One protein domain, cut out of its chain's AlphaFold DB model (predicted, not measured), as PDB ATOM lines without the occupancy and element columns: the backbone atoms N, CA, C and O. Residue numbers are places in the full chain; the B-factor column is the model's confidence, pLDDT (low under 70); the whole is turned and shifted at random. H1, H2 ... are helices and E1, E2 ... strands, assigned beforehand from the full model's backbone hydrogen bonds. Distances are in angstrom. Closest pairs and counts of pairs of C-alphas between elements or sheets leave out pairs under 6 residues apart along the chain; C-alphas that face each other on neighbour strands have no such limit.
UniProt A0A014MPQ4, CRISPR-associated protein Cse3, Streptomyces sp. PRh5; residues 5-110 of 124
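What this domain is: This is residues 5 to 110 of the 124 residues of the protein "CRISPR-associated protein Cse3" of Streptomyces sp. PRh5 (UniProt A0A014MPQ4). A long two-stranded hairpin, E2 and E3, makes the length of one side of the model, and the tip of its loop, residues 67 to 72, sticks out free at one end; at the hairpin's other end E3 turns through 88 degrees into E4, which pairs with E1 in a small second sheet, with H2 and H3 next to this pair. H1 packs on the half of the hairpin nearer that turn, and the long stretch of residues 25 to 51 loops out there as well. The printed part has 106 residues, with named elements in the order H1, H2, E1, E2, E3, E4, H3: three helices and four strands, the strands in two antiparallel sheets, E1 - E4 and E2 - E3. The class is mixed, helices and strands. The whole is loose, with a radius of gyration of the C-alphas of 17.6 A, and its C-alphas span 61 by 41 by 21 A, only just flat.

How they stand to each other: H1, residues 5 to 12, and H2, residues 14 to 20, are close but not clearly touching; their closest C-alphas, those of Leu 11 and Gln 17, are 7.2 A apart. They run the same way at a steep tilt of 51 degrees. E1, residues 22 to 24, follows H2, and their closest C-alphas, those of Gln 17 and Leu 23, are 5.6 A apart. E2, residues 52 to 63, and E3, residues 75 to 85, form a hairpin, antiparallel at 166 degrees between their directions. N 53 and O 84 are 2.8 A apart and N 78 and O 60 are 2.9 A apart, both within hydrogen-bond range. The closest C-alphas of H1 and E2 are those of Met 8 and Val 54, 7.3 A apart. The closest of H1 and E3 are those of Gln 7 and Val 81, also 7.3 A apart. E3 runs on into E4, residues 87 to 89, across a break of 1 residue, at 88 degrees. E4 and E1 are antiparallel neighbours at 161 degrees, with N 23 and O 88 at 2.8 A. H3, residues 92 to 101, touches H2 about perpendicular, at 79 degrees; the closest C-alphas are those of Gly 20 and Phe 95, 5.5 A apart. H1 and H3 are apart. In H2 and H3 every O i to N i+4 pair is within hydrogen-bond range; in H1 it is 1 of 4, beside 4 of 5 O i to N i+3 pairs.

Where its parts are: H1 begins at C-alpha 5, (-9.286, -55.208, 54.831), and measures 10.9 A to C-alpha 12. H2 measures 9.6 A from first to last C-alpha, and E1 6.8 A. E2 measures 32.8 A, from C-alpha 52 at (-4.546, -46.211, 49.518) to C-alpha 63. E3 comes back over 32.2 A, and E4 measures 6.5 A. H3 measures 14.0 A and ends at C-alpha 101, (-22.524, -37.613, 40.482).

The domain as a whole: The two C-alphas farthest apart, those of Asp 30 and Thr 70, are 61.3 A apart. The printed part has no cut. The links E1 to E2, 27 residues, and E2 to E3, 11 residues, are long; the other four are tight. In the first of these, residues 37 to 38 pair antiparallel with residues 44 to 45. The mean pLDDT of the printed part is 88.1; it is under 70 at residues 5 to 6 and 65 to 73.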
ATOM      1  N   ILE A   5      -9.767 -54.499  56.024       55.00
ATOM      2  CA  ILE A   5      -9.286 -55.208  54.831       55.00
ATOM      3  C   ILE A   5     -10.389 -55.370  53.768       55.00
ATOM      4  O   ILE A   5     -10.145 -55.081  52.602       55.00
ATOM      5  N   HIS A   6     -11.627 -55.684  54.171       61.88
ATOM      6  CA  HIS A   6     -12.770 -55.757  53.248       61.88
ATOM      7  C   HIS A   6     -13.170 -54.389  52.673       61.88
ATOM      8  O   HIS A   6     -13.851 -54.313  51.652       61.88
ATOM      9  N   GLN A   7     -12.795 -53.292  53.337       73.00
ATOM     10  CA  GLN A   7     -13.208 -51.958  52.908       73.00
ATOM     11  C   GLN A   7     -12.361 -51.458  51.738       73.00
ATOM     12  O   GLN A   7     -12.882 -50.750  50.878       73.00
ATOM     13  N   MET A   8     -11.086 -51.849  51.657       88.00
ATOM     14  CA  MET A   8     -10.255 -51.534  50.490       88.00
ATOM     15  C   MET A   8     -10.754 -52.270  49.246       88.00
ATOM     16  O   MET A   8     -10.850 -51.653  48.188       88.00
ATOM     17  N   ASP A   9     -11.161 -53.537  49.379       88.94
ATOM     18  CA  ASP A   9     -11.681 -54.345  48.265       88.94
ATOM     19  C   ASP A   9     -12.857 -53.683  47.548       88.94
ATOM     20  O   ASP A   9     -12.995 -53.787  46.327       88.94
ATOM     21  N   TRP A  10     -13.696 -52.953  48.290       90.94
ATOM     22  CA  TRP A  10     -14.801 -52.220  47.691       90.94
ATOM     23  C   TRP A  10     -14.316 -51.209  46.650       90.94
ATOM     24  O   TRP A  10     -14.889 -51.157  45.559       90.94
ATOM     25  N   LEU A  11     -13.280 -50.426  46.973       92.75
ATOM     26  CA  LEU A  11     -12.724 -49.407  46.079       92.75
ATOM     27  C   LEU A  11     -11.798 -50.021  45.023       92.75
ATOM     28  O   LEU A  11     -11.793 -49.565  43.885       92.75
ATOM     29  N   LEU A  12     -11.072 -51.081  45.388       94.19
ATOM     30  CA  LEU A  12     -10.149 -51.801  44.510       94.19
ATOM     31  C   LEU A  12     -10.851 -52.699  43.484       94.19
ATOM     32  O   LEU A  12     -10.208 -53.203  42.567       94.19
ATOM     33  N   ASN A  13     -12.165 -52.875  43.578       94.38
ATOM     34  CA  ASN A  13     -12.938 -53.607  42.585       94.38
ATOM     35  C   ASN A  13     -12.717 -53.049  41.161       94.38
ATOM     36  O   ASN A  13     -13.047 -51.895  40.882       94.38
ATOM     37  N   SER A  14     -12.212 -53.884  40.247       93.38
ATOM     38  CA  SER A  14     -11.813 -53.461  38.897       93.38
ATOM     39  C   SER A  14     -12.959 -52.849  38.092       93.38
ATOM     40  O   SER A  14     -12.786 -51.802  37.479       93.38
ATOM     41  N   GLN A  15     -14.159 -53.435  38.155       95.31
ATOM     42  CA  GLN A  15     -15.328 -52.909  37.443       95.31
ATOM     43  C   GLN A  15     -15.728 -51.521  37.964       95.31
ATOM     44  O   GLN A  15     -16.171 -50.664  37.200       95.31
ATOM     45  N   ARG A  16     -15.589 -51.277  39.272       95.19
ATOM     46  CA  ARG A  16     -15.855 -49.959  39.861       95.19
ATOM     47  C   ARG A  16     -14.851 -48.925  39.374       95.19
ATOM     48  O   ARG A  16     -15.274 -47.842  38.988       95.19
ATOM     49  N   GLN A  17     -13.567 -49.262  39.402       97.38
ATOM     50  CA  GLN A  17     -12.485 -48.394  38.940       97.38
ATOM     51  C   GLN A  17     -12.657 -48.040  37.453       97.38
ATOM     52  O   GLN A  17     -12.680 -46.868  37.083       97.38
ATOM     53  N   GLU A  18     -12.949 -49.037  36.617       97.38
ATOM     54  CA  GLU A  18     -13.203 -48.860  35.185       97.38
ATOM     55  C   GLU A  18     -14.432 -47.979  34.896       97.38
ATOM     56  O   GLU A  18     -14.378 -47.060  34.074       97.38
ATOM     57  N   ARG A  19     -15.555 -48.231  35.582       96.62
ATOM     58  CA  ARG A  19     -16.760 -47.390  35.470       96.62
ATOM     59  C   ARG A  19     -16.523 -45.981  36.001       96.62
ATOM     60  O   ARG A  19     -17.158 -45.046  35.528       96.62
ATOM     61  N   GLY A  20     -15.645 -45.862  36.991       96.62
ATOM     62  CA  GLY A  20     -15.246 -44.607  37.603       96.62
ATOM     63  C   GLY A  20     -14.268 -43.792  36.761       96.62
ATOM     64  O   GLY A  20     -14.118 -42.610  37.027       96.62
ATOM     65  N   GLY A  21     -13.604 -44.384  35.764       98.00
ATOM     66  CA  GLY A  21     -12.576 -43.699  34.974       98.00
ATOM     67  C   GLY A  21     -11.282 -43.422  35.744       98.00
ATOM     68  O   GLY A  21     -10.572 -42.467  35.427       98.00
ATOM     69  N   PHE A  22     -10.965 -44.225  36.763       98.00
ATOM     70  CA  PHE A  22      -9.719 -44.104  37.520       98.00
ATOM     71  C   PHE A  22      -9.129 -45.467  37.873       98.00
ATOM     72  O   PHE A  22      -9.825 -46.474  37.852       98.00
ATOM     73  N   LEU A  23      -7.852 -45.485  38.251       97.75
ATOM     74  CA  LEU A  23      -7.190 -46.619  38.888       97.75
ATOM     75  C   LEU A  23      -6.451 -46.159  40.143       97.75
ATOM     76  O   LEU A  23      -5.750 -45.152  40.105       97.75
ATOM     77  N   ILE A  24      -6.581 -46.891  41.247       97.19
ATOM     78  CA  ILE A  24      -5.776 -46.668  42.452       97.19
ATOM     79  C   ILE A  24      -4.326 -47.042  42.150       97.19
ATOM     80  O   ILE A  24      -4.049 -48.124  41.632       97.19
ATOM     81  N   CYS A  25      -3.397 -46.149  42.487       96.44
ATOM     82  CA  CYS A  25      -1.982 -46.368  42.233       96.44
ATOM     83  C   CYS A  25      -1.451 -47.532  43.075       96.44
ATOM     84  O   CYS A  25      -1.729 -47.641  44.271       96.44
ATOM     85  N   GLU A  26      -0.633 -48.383  42.463       95.56
ATOM     86  CA  GLU A  26       0.182 -49.338  43.204       95.56
ATOM     87  C   GLU A  26       1.479 -48.678  43.671       95.56
ATOM     88  O   GLU A  26       2.098 -47.903  42.939       95.56
ATOM     89  N   LYS A  27       1.941 -49.037  44.870       93.75
ATOM     90  CA  LYS A  27       3.303 -48.732  45.294       93.75
ATOM     91  C   LYS A  27       4.298 -49.468  44.390       93.75
ATOM     92  O   LYS A  27       4.050 -50.637  44.054       93.75
ATOM     93  N   PRO A  28       5.442 -48.850  44.051       92.94
ATOM     94  CA  PRO A  28       6.553 -49.540  43.402       92.94
ATOM     95  C   PRO A  28       6.944 -50.813  44.173       92.94
ATOM     96  O   PRO A  28       6.935 -50.769  45.407       92.94
ATOM     97  N   PRO A  29       7.249 -51.943  43.504       91.25
ATOM     98  CA  PRO A  29       7.556 -53.208  44.177       91.25
ATOM     99  C   PRO A  29       8.656 -53.112  45.241       91.25
ATOM    100  O   PRO A  29       8.528 -53.720  46.297       91.25
ATOM    101  N   ASP A  30       9.685 -52.302  44.992       93.00
ATOM    102  CA  ASP A  30      10.816 -52.018  45.884       93.00
ATOM    103  C   ASP A  30      10.434 -51.213  47.139       93.00
ATOM    104  O   ASP A  30      11.151 -51.238  48.136       93.00
ATOM    105  N   LYS A  31       9.290 -50.518  47.113       91.56
ATOM    106  CA  LYS A  31       8.778 -49.706  48.230       91.56
ATOM    107  C   LYS A  31       7.674 -50.390  49.035       91.56
ATOM    108  O   LYS A  31       7.107 -49.765  49.933       91.56
ATOM    109  N   ARG A  32       7.326 -51.636  48.703       93.50
ATOM    110  CA  ARG A  32       6.323 -52.424  49.432       93.50
ATOM    111  C   ARG A  32       6.976 -53.048  50.656       93.50
ATOM    112  O   ARG A  32       7.909 -53.834  50.525       93.50
ATOM    113  N   LEU A  33       6.487 -52.692  51.837       90.62
ATOM    114  CA  LEU A  33       7.017 -53.184  53.110       90.62
ATOM    115  C   LEU A  33       6.199 -54.345  53.676       90.62
ATOM    116  O   LEU A  33       6.702 -55.112  54.493       90.62
ATOM    117  N   LEU A  34       4.938 -54.471  53.266       89.06
ATOM    118  CA  LEU A  34       4.012 -55.462  53.792       89.06
ATOM    119  C   LEU A  34       3.487 -56.315  52.639       89.06
ATOM    120  O   LEU A  34       2.712 -55.819  51.812       89.06
ATOM    121  N   PRO A  35       3.866 -57.602  52.570       88.25
ATOM    122  CA  PRO A  35       3.365 -58.473  51.526       88.25
ATOM    123  C   PRO A  35       1.849 -58.660  51.655       88.25
ATOM    124  O   PRO A  35       1.268 -58.622  52.745       88.25
ATOM    125  N   GLY A  36       1.206 -58.882  50.510       87.38
ATOM    126  CA  GLY A  36      -0.143 -59.433  50.487       87.38
ATOM    127  C   GLY A  36      -0.152 -60.860  51.030       87.38
ATOM    128  O   GLY A  36       0.881 -61.525  51.102       87.38
ATOM    129  N   GLY A  37      -1.322 -61.344  51.416       88.25
ATOM    130  CA  GLY A  37      -1.427 -62.664  52.012       88.25
ATOM    131  C   GLY A  37      -2.828 -62.972  52.486       88.25
ATOM    132  O   GLY A  37      -3.811 -62.431  51.981       88.25
ATOM    133  N   THR A  38      -2.906 -63.864  53.464       87.62
ATOM    134  CA  THR A  38      -4.160 -64.253  54.091       87.62
ATOM    135  C   THR A  38      -4.075 -63.968  55.583       87.62
ATOM    136  O   THR A  38      -3.123 -64.360  56.251       87.62
ATOM    137  N   THR A  39      -5.081 -63.284  56.116       83.56
ATOM    138  CA  THR A  39      -5.210 -63.033  57.553       83.56
ATOM    139  C   THR A  39      -5.443 -64.330  58.327       83.56
ATOM    140  O   THR A  39      -5.852 -65.347  57.767       83.56
ATOM    141  N   HIS A  40      -5.311 -64.266  59.655       83.50
ATOM    142  CA  HIS A  40      -5.656 -65.369  60.559       83.50
ATOM    143  C   HIS A  40      -7.089 -65.912  60.346       83.50
ATOM    144  O   HIS A  40      -7.349 -67.098  60.522       83.50
ATOM    145  N   HIS A  41      -8.023 -65.072  59.887       83.69
ATOM    146  CA  HIS A  41      -9.403 -65.463  59.560       83.69
ATOM    147  C   HIS A  41      -9.592 -65.955  58.117       83.69
ATOM    148  O   HIS A  41     -10.707 -65.933  57.590       83.69
ATOM    149  N   LYS A  42      -8.509 -66.379  57.460       84.56
ATOM    150  CA  LYS A  42      -8.503 -66.877  56.079       84.56
ATOM    151  C   LYS A  42      -9.021 -65.869  55.039       84.56
ATOM    152  O   LYS A  42      -9.491 -66.270  53.982       84.56
ATOM    153  N   GLN A  43      -8.947 -64.569  55.334       80.94
ATOM    154  CA  GLN A  43      -9.349 -63.518  54.390       80.94
ATOM    155  C   GLN A  43      -8.130 -62.966  53.650       80.94
ATOM    156  O   GLN A  43      -7.144 -62.658  54.330       80.94
ATOM    157  N   PRO A  44      -8.183 -62.811  52.315       85.19
ATOM    158  CA  PRO A  44      -7.093 -62.211  51.560       85.19
ATOM    159  C   PRO A  44      -6.887 -60.748  51.971       85.19
ATOM    160  O   PRO A  44      -7.832 -60.054  52.338       85.19
ATOM    161  N   HIS A  45      -5.648 -60.271  51.911       85.62
ATOM    162  CA  HIS A  45      -5.311 -58.859  52.071       85.62
ATOM    163  C   HIS A  45      -4.203 -58.448  51.106       85.62
ATOM    164  O   HIS A  45      -3.325 -59.237  50.759       85.62
ATOM    165  N   HIS A  46      -4.216 -57.174  50.720       87.81
ATOM    166  CA  HIS A  46      -3.278 -56.617  49.739       87.81
ATOM    167  C   HIS A  46      -1.934 -56.180  50.333       87.81
ATOM    168  O   HIS A  46      -1.062 -55.732  49.592       87.81
ATOM    169  N   GLY A  47      -1.767 -56.291  51.654       89.31
ATOM    170  CA  GLY A  47      -0.593 -55.746  52.337       89.31
ATOM    171  C   GLY A  47      -0.555 -54.231  52.158       89.31
ATOM    172  O   GLY A  47      -1.586 -53.578  52.307       89.31
ATOM    173  N   ASP A  48       0.595 -53.680  51.781       90.50
ATOM    174  CA  ASP A  48       0.736 -52.258  51.452       90.50
ATOM    175  C   ASP A  48       0.875 -51.985  49.945       90.50
ATOM    176  O   ASP A  48       1.365 -50.929  49.548       90.50
ATOM    177  N   ARG A  49       0.411 -52.913  49.095       93.69
ATOM    178  CA  ARG A  49       0.536 -52.845  47.629       93.69
ATOM    179  C   ARG A  49      -0.003 -51.558  47.005       93.69
ATOM    180  O   ARG A  49       0.539 -51.133  45.990       93.69
ATOM    181  N   TYR A  50      -1.053 -50.961  47.557       95.12
ATOM    182  CA  TYR A  50      -1.714 -49.789  46.980       95.12
ATOM    183  C   TYR A  50      -1.371 -48.510  47.748       95.12
ATOM    184  O   TYR A  50      -1.250 -48.519  48.973       95.12
ATOM    185  N   GLU A  51      -1.268 -47.387  47.036       94.69
ATOM    186  CA  GLU A  51      -1.209 -46.038  47.609       94.69
ATOM    187  C   GLU A  51      -2.609 -45.603  48.081       94.69
ATOM    188  O   GLU A  51      -3.175 -44.623  47.602       94.69
ATOM    189  N   LEU A  52      -3.191 -46.373  49.000       94.19
ATOM    190  CA  LEU A  52      -4.546 -46.211  49.518       94.19
ATOM    191  C   LEU A  52      -4.566 -46.521  51.015       94.19
ATOM    192  O   LEU A  52      -4.079 -47.565  51.445       94.19
ATOM    193  N   MET A  53      -5.188 -45.645  51.795       91.94
ATOM    194  CA  MET A  53      -5.450 -45.830  53.217       91.94
ATOM    195  C   MET A  53      -6.932 -45.629  53.526       91.94
ATOM    196  O   MET A  53      -7.605 -44.784  52.937       91.94
ATOM    197  N   VAL A  54      -7.435 -46.398  54.492       91.19
ATOM    198  CA  VAL A  54      -8.734 -46.149  55.123       91.19
ATOM    199  C   VAL A  54      -8.493 -45.221  56.308       91.19
ATOM    200  O   VAL A  54      -7.841 -45.618  57.271       91.19
ATOM    201  N   ARG A  55      -8.986 -43.982  56.231       90.81
ATOM    202  CA  ARG A  55      -8.824 -42.979  57.293       90.81
ATOM    203  C   ARG A  55      -9.835 -43.112  58.416       90.81
ATOM    204  O   ARG A  55      -9.490 -42.896  59.570       90.81
ATOM    205  N   ASP A  56     -11.078 -43.425  58.077       89.75
ATOM    206  CA  ASP A  56     -12.163 -43.535  59.049       89.75
ATOM    207  C   ASP A  56     -13.191 -44.558  58.569       89.75
ATOM    208  O   ASP A  56     -13.407 -44.717  57.365       89.75
ATOM    209  N   GLN A  57     -13.838 -45.231  59.514       89.31
ATOM    210  CA  GLN A  57     -14.957 -46.123  59.267       89.31
ATOM    211  C   GLN A  57     -16.010 -45.921  60.354       89.31
ATOM    212  O   GLN A  57     -15.752 -46.161  61.534       89.31
ATOM    213  N   ARG A  58     -17.237 -45.574  59.955       89.81
ATOM    214  CA  ARG A  58     -18.362 -45.427  60.891       89.81
ATOM    215  C   ARG A  58     -19.544 -46.277  60.472       89.81
ATOM    216  O   ARG A  58     -19.979 -46.222  59.323       89.81
ATOM    217  N   ASN A  59     -20.108 -46.999  61.436       89.56
ATOM    218  CA  ASN A  59     -21.394 -47.670  61.293       89.56
ATOM    219  C   ASN A  59     -22.480 -46.738  61.836       89.56
ATOM    220  O   ASN A  59     -22.617 -46.580  63.048       89.56
ATOM    221  N   LEU A  60     -23.240 -46.104  60.949       86.88
ATOM    222  CA  LEU A  60     -24.322 -45.196  61.314       86.88
ATOM    223  C   LEU A  60     -25.649 -45.955  61.321       86.88
ATOM    224  O   LEU A  60     -25.946 -46.704  60.391       86.88
ATOM    225  N   SER A  61     -26.459 -45.761  62.365       89.00
ATOM    226  CA  SER A  61     -27.820 -46.295  62.435       89.00
ATOM    227  C   SER A  61     -28.761 -45.285  63.087       89.00
ATOM    228  O   SER A  61     -28.611 -44.967  64.267       89.00
ATOM    229  N   PHE A  62     -29.749 -44.797  62.342       88.25
ATOM    230  CA  PHE A  62     -30.673 -43.749  62.788       88.25
ATOM    231  C   PHE A  62     -32.102 -44.008  62.278       88.25
ATOM    232  O   PHE A  62     -32.284 -44.711  61.282       88.25
ATOM    233  N   PRO A  63     -33.147 -43.512  62.965       84.69
ATOM    234  CA  PRO A  63     -34.525 -43.661  62.498       84.69
ATOM    235  C   PRO A  63     -34.785 -42.805  61.247       84.69
ATOM    236  O   PRO A  63     -34.343 -41.660  61.176       84.69
ATOM    237  N   LYS A  64     -35.532 -43.334  60.270       78.56
ATOM    238  CA  LYS A  64     -36.044 -42.555  59.135       78.56
ATOM    239  C   LYS A  64     -37.328 -41.835  59.561       78.56
ATOM    240  O   LYS A  64     -38.296 -42.502  59.912       78.56
ATOM    241  N   GLN A  65     -37.346 -40.503  59.532       68.69
ATOM    242  CA  GLN A  65     -38.567 -39.724  59.772       68.69
ATOM    243  C   GLN A  65     -39.379 -39.643  58.470       68.69
ATOM    244  O   GLN A  65     -38.830 -39.321  57.417       68.69
ATOM    245  N   GLY A  66     -40.664 -39.992  58.529       65.56
ATOM    246  CA  GLY A  66     -41.609 -39.929  57.412       65.56
ATOM    247  C   GLY A  66     -42.998 -39.498  57.901       65.56
ATOM    248  O   GLY A  66     -43.262 -39.619  59.097       65.56
ATOM    249  N   PRO A  67     -43.865 -38.978  57.012       59.66
ATOM    250  CA  PRO A  67     -45.137 -38.350  57.391       59.66
ATOM    251  C   PRO A  67     -46.166 -39.323  57.985       59.66
ATOM    252  O   PRO A  67     -47.091 -38.884  58.657       59.66
ATOM    253  N   ASP A  68     -45.993 -40.631  57.776       59.44
ATOM    254  CA  ASP A  68     -46.929 -41.651  58.238       59.44
ATOM    255  C   ASP A  68     -46.356 -42.402  59.454       59.44
ATOM    256  O   ASP A  68     -45.537 -43.319  59.345       59.44
ATOM    257  N   ASN A  69     -46.755 -41.963  60.650       54.66
ATOM    258  CA  ASN A  69     -46.287 -42.460  61.952       54.66
ATOM    259  C   ASN A  69     -46.921 -43.816  62.349       54.66
ATOM    260  O   ASN A  69     -47.047 -44.140  63.528       54.66
ATOM    261  N   THR A  70     -47.375 -44.606  61.375       54.34
ATOM    262  CA  THR A  70     -48.141 -45.845  61.603       54.34
ATOM    263  C   THR A  70     -47.407 -47.114  61.162       54.34
ATOM    264  O   THR A  70     -47.735 -48.207  61.626       54.34
ATOM    265  N   SER A  71     -46.339 -47.015  60.364       52.94
ATOM    266  CA  SER A  71     -45.526 -48.178  59.988       52.94
ATOM    267  C   SER A  71     -44.258 -48.298  60.845       52.94
ATOM    268  O   SER A  71     -43.377 -47.442  60.819       52.94
ATOM    269  N   LYS A  72     -44.160 -49.390  61.610       54.62
ATOM    270  CA  LYS A  72     -42.993 -49.829  62.397       54.62
ATOM    271  C   LYS A  72     -41.627 -49.421  61.792       54.62
ATOM    272  O   LYS A  72     -41.201 -49.965  60.783       54.62
ATOM    273  N   ARG A  73     -40.884 -48.567  62.509       59.72
ATOM    274  CA  ARG A  73     -39.403 -48.555  62.645       59.72
ATOM    275  C   ARG A  73     -38.568 -48.877  61.386       59.72
ATOM    276  O   ARG A  73     -37.745 -49.793  61.417       59.72
ATOM    277  N   HIS A  74     -38.635 -48.078  60.324       71.88
ATOM    278  CA  HIS A  74     -37.570 -48.121  59.313       71.88
ATOM    279  C   HIS A  74     -36.333 -47.362  59.818       71.88
ATOM    280  O   HIS A  74     -36.253 -46.137  59.745       71.88
ATOM    281  N   ARG A  75     -35.361 -48.092  60.375       82.19
ATOM    282  CA  ARG A  75     -34.026 -47.557  60.685       82.19
ATOM    283  C   ARG A  75     -33.153 -47.620  59.438       82.19
ATOM    284  O   ARG A  75     -33.092 -48.654  58.775       82.19
ATOM    285  N   VAL A  76     -32.463 -46.530  59.135       86.25
ATOM    286  CA  VAL A  76     -31.402 -46.507  58.131       86.25
ATOM    287  C   VAL A  76     -30.123 -46.964  58.812       86.25
ATOM    288  O   VAL A  76     -29.725 -46.373  59.812       86.25
ATOM    289  N   THR A  77     -29.487 -48.001  58.271       88.06
ATOM    290  CA  THR A  77     -28.164 -48.460  58.705       88.06
ATOM    291  C   THR A  77     -27.212 -48.390  57.521       88.06
ATOM    292  O   THR A  77     -27.518 -48.916  56.451       88.06
ATOM    293  N   LEU A  78     -26.068 -47.735  57.702       88.75
ATOM    294  CA  LEU A  78     -25.062 -47.561  56.660       88.75
ATOM    295  C   LEU A  78     -23.647 -47.613  57.236       88.75
ATOM    296  O   LEU A  78     -23.389 -47.141  58.341       88.75
ATOM    297  N   VAL A  79     -22.737 -48.219  56.476       89.25
ATOM    298  CA  VAL A  79     -21.299 -48.210  56.759       89.25
ATOM    299  C   VAL A  79     -20.682 -47.138  55.875       89.25
ATOM    300  O   VAL A  79     -20.830 -47.182  54.656       89.25
ATOM    301  N   THR A  80     -20.023 -46.170  56.499       91.19
ATOM    302  CA  THR A  80     -19.259 -45.120  55.819       91.19
ATOM    303  C   THR A  80     -17.780 -45.408  55.965       91.19
ATOM    304  O   THR A  80     -17.344 -45.837  57.034       91.19
ATOM    305  N   VAL A  81     -17.026 -45.180  54.895       92.50
ATOM    306  CA  VAL A  81     -15.573 -45.331  54.874       92.50
ATOM    307  C   VAL A  81     -14.987 -44.101  54.202       92.50
ATOM    308  O   VAL A  81     -15.432 -43.725  53.116       92.50
ATOM    309  N   THR A  82     -14.003 -43.485  54.848       93.06
ATOM    310  CA  THR A  82     -13.219 -42.389  54.276       93.06
ATOM    311  C   THR A  82     -11.910 -42.959  53.759       93.06
ATOM    312  O   THR A  82     -11.170 -43.595  54.514       93.06
ATOM    313  N   TYR A  83     -11.637 -42.736  52.479       94.31
ATOM    314  CA  TYR A  83     -10.428 -43.195  51.812       94.31
ATOM    315  C   TYR A  83      -9.551 -42.007  51.451       94.31
ATOM    316  O   TYR A  83     -10.049 -41.029  50.901       94.31
ATOM    317  N   ASP A  84      -8.249 -42.168  51.650       94.88
ATOM    318  CA  ASP A  84      -7.238 -41.246  51.148       94.88
ATOM    319  C   ASP A  84      -6.196 -42.034  50.365       94.88
ATOM    320  O   ASP A  84      -5.841 -43.155  50.731       94.88
ATOM    321  N   GLY A  85      -5.671 -41.455  49.293       95.12
ATOM    322  CA  GLY A  85      -4.700 -42.153  48.471       95.12
ATOM    323  C   GLY A  85      -4.366 -41.425  47.187       95.12
ATOM    324  O   GLY A  85      -4.676 -40.245  47.012       95.12
ATOM    325  N   ARG A  86      -3.725 -42.155  46.282       96.12
ATOM    326  CA  ARG A  86      -3.344 -41.684  44.954       96.12
ATOM    327  C   ARG A  86      -4.032 -42.544  43.907       96.12
ATOM    328  O   ARG A  86      -4.159 -43.760  44.050       96.12
ATOM    329  N   LEU A  87      -4.497 -41.878  42.861       97.31
ATOM    330  CA  LEU A  87      -5.131 -42.507  41.717       97.31
ATOM    331  C   LEU A  87      -4.617 -41.883  40.427       97.31
ATOM    332  O   LEU A  87      -4.182 -40.731  40.408       97.31
ATOM    333  N   THR A  88      -4.734 -42.648  39.355       96.94
ATOM    334  CA  THR A  88      -4.515 -42.207  37.984       96.94
ATOM    335  C   THR A  88      -5.862 -42.144  37.285       96.94
ATOM    336  O   THR A  88      -6.637 -43.098  37.338       96.94
ATOM    337  N   VAL A  89      -6.145 -41.028  36.620       97.50
ATOM    338  CA  VAL A  89      -7.329 -40.902  35.763       97.50
ATOM    339  C   VAL A  89      -7.089 -41.713  34.494       97.50
ATOM    340  O   VAL A  89      -6.108 -41.478  33.793       97.50
ATOM    341  N   THR A  90      -7.965 -42.673  34.211       98.12
ATOM    342  CA  THR A  90      -7.888 -43.529  33.016       98.12
ATOM    343  C   THR A  90      -8.839 -43.083  31.914       98.12
ATOM    344  O   THR A  90      -8.550 -43.292  30.742       98.12
ATOM    345  N   ASP A  91      -9.948 -42.442  32.282       98.25
ATOM    346  CA  ASP A  91     -10.924 -41.859  31.363       98.25
ATOM    347  C   ASP A  91     -11.464 -40.573  31.998       98.25
ATOM    348  O   ASP A  91     -12.171 -40.601  33.010       98.25
ATOM    349  N   ALA A  92     -11.089 -39.431  31.419       97.81
ATOM    350  CA  ALA A  92     -11.408 -38.123  31.976       97.81
ATOM    351  C   ALA A  92     -12.917 -37.846  32.016       97.81
ATOM    352  O   ALA A  92     -13.386 -37.208  32.959       97.81
ATOM    353  N   ASP A  93     -13.689 -38.328  31.043       98.06
ATOM    354  CA  ASP A  93     -15.121 -38.043  30.958       98.06
ATOM    355  C   ASP A  93     -15.914 -38.899  31.945       98.06
ATOM    356  O   ASP A  93     -16.752 -38.377  32.690       98.06
ATOM    357  N   ARG A  94     -15.575 -40.189  32.068       98.06
ATOM    358  CA  ARG A  94     -16.126 -41.050  33.133       98.06
ATOM    359  C   ARG A  94     -15.766 -40.532  34.517       98.06
ATOM    360  O   ARG A  94     -16.596 -40.561  35.431       98.06
ATOM    361  N   PHE A  95     -14.545 -40.034  34.678       98.06
ATOM    362  CA  PHE A  95     -14.101 -39.529  35.964       98.06
ATOM    363  C   PHE A  95     -14.782 -38.214  36.334       98.06
ATOM    364  O   PHE A  95     -15.258 -38.082  37.458       98.06
ATOM    365  N   ARG A  96     -14.966 -37.282  35.391       97.94
ATOM    366  CA  ARG A  96     -15.790 -36.076  35.599       97.94
ATOM    367  C   ARG A  96     -17.221 -36.425  36.006       97.94
ATOM    368  O   ARG A  96     -17.752 -35.830  36.947       97.94
ATOM    369  N   ALA A  97     -17.836 -37.409  35.350       97.00
ATOM    370  CA  ALA A  97     -19.158 -37.894  35.742       97.00
ATOM    371  C   ALA A  97     -19.142 -38.469  37.168       97.00
ATOM    372  O   ALA A  97     -20.020 -38.171  37.972       97.00
ATOM    373  N   THR A  98     -18.105 -39.223  37.523       96.94
ATOM    374  CA  THR A  98     -17.937 -39.783  38.871       96.94
ATOM    375  C   THR A  98     -17.769 -38.701  39.935       96.94
ATOM    376  O   THR A  98     -18.385 -38.795  40.993       96.94
ATOM    377  N   LEU A  99     -16.989 -37.655  39.658       96.44
ATOM    378  CA  LEU A  99     -16.779 -36.534  40.578       96.44
ATOM    379  C   LEU A  99     -18.057 -35.728  40.815       96.44
ATOM    380  O   LEU A  99     -18.310 -35.291  41.934       96.44
ATOM    381  N   THR A 100     -18.866 -35.545  39.774       95.75
ATOM    382  CA  THR A 100     -20.085 -34.725  39.841       95.75
ATOM    383  C   THR A 100     -21.284 -35.496  40.380       95.75
ATOM    384  O   THR A 100     -22.093 -34.944  41.120       95.75
ATOM    385  N   GLN A 101     -21.407 -36.778  40.044       94.81
ATOM    386  CA  GLN A 101     -22.524 -37.613  40.482       94.81
ATOM    387  C   GLN A 101     -22.238 -38.314  41.808       94.81
ATOM    388  O   GLN A 101     -23.174 -38.703  42.501       94.81
ATOM    389  N   GLY A 102     -20.965 -38.493  42.157       94.38
ATOM    390  CA  GLY A 102     -20.485 -39.221  43.321       94.38
ATOM    391  C   GLY A 102     -20.308 -40.727  43.085       94.38
ATOM    392  O   GLY A 102     -21.007 -41.366  42.289       94.38
ATOM    393  N   LEU A 103     -19.409 -41.343  43.852       94.12
ATOM    394  CA  LEU A 103     -19.087 -42.767  43.771       94.12
ATOM    395  C   LEU A 103     -19.870 -43.600  44.803       94.12
ATOM    396  O   LEU A 103     -19.824 -43.353  46.001       94.12
ATOM    397  N   GLY A 104     -20.551 -44.659  44.358       90.00
ATOM    398  CA  GLY A 104     -21.185 -45.629  45.265       90.00
ATOM    399  C   GLY A 104     -22.624 -45.305  45.689       90.00
ATOM    400  O   GLY A 104     -23.363 -44.615  44.982       90.00
ATOM    401  N   LYS A 105     -23.066 -45.906  46.801       89.06
ATOM    402  CA  LYS A 105     -24.436 -45.793  47.345       89.06
ATOM    403  C   LYS A 105     -24.501 -44.711  48.433       89.06
ATOM    404  O   LYS A 105     -23.487 -44.125  48.778       89.06
ATOM    405  N   ALA A 106     -25.698 -44.469  48.976       89.25
ATOM    406  CA  ALA A 106     -25.915 -43.576  50.122       89.25
ATOM    407  C   ALA A 106     -25.454 -42.117  49.904       89.25
ATOM    408  O   ALA A 106     -25.105 -41.425  50.853       89.25
ATOM    409  N   LYS A 107     -25.510 -41.628  48.658       90.12
ATOM    410  CA  LYS A 107     -25.113 -40.257  48.288       90.12
ATOM    411  C   LYS A 107     -25.876 -39.174  49.051       90.12
ATOM    412  O   LYS A 107     -25.290 -38.210  49.519       90.12
ATOM    413  N   ALA A 108     -27.170 -39.405  49.277       87.75
ATOM    414  CA  ALA A 108     -28.021 -38.538  50.093       87.75
ATOM    415  C   ALA A 108     -27.618 -38.482  51.584       87.75
ATOM    416  O   ALA A 108     -28.134 -37.654  52.321       87.75
ATOM    417  N   TYR A 109     -26.712 -39.358  52.030       87.31
ATOM    418  CA  TYR A 109     -26.219 -39.434  53.407       87.31
ATOM    419  C   TYR A 109     -24.750 -38.999  53.528       87.31
ATOM    420  O   TYR A 109     -24.075 -39.365  54.486       87.31
ATOM    421  N   GLY A 110     -24.241 -38.242  52.548       87.50
ATOM    422  CA  GLY A 110     -22.879 -37.703  52.562       87.50
ATOM    423  C   GLY A 110     -21.800 -38.666  52.056       87.50
ATOM    424  O   GLY A 110     -20.616 -38.379  52.202       87.50
TER     425      GLY A 110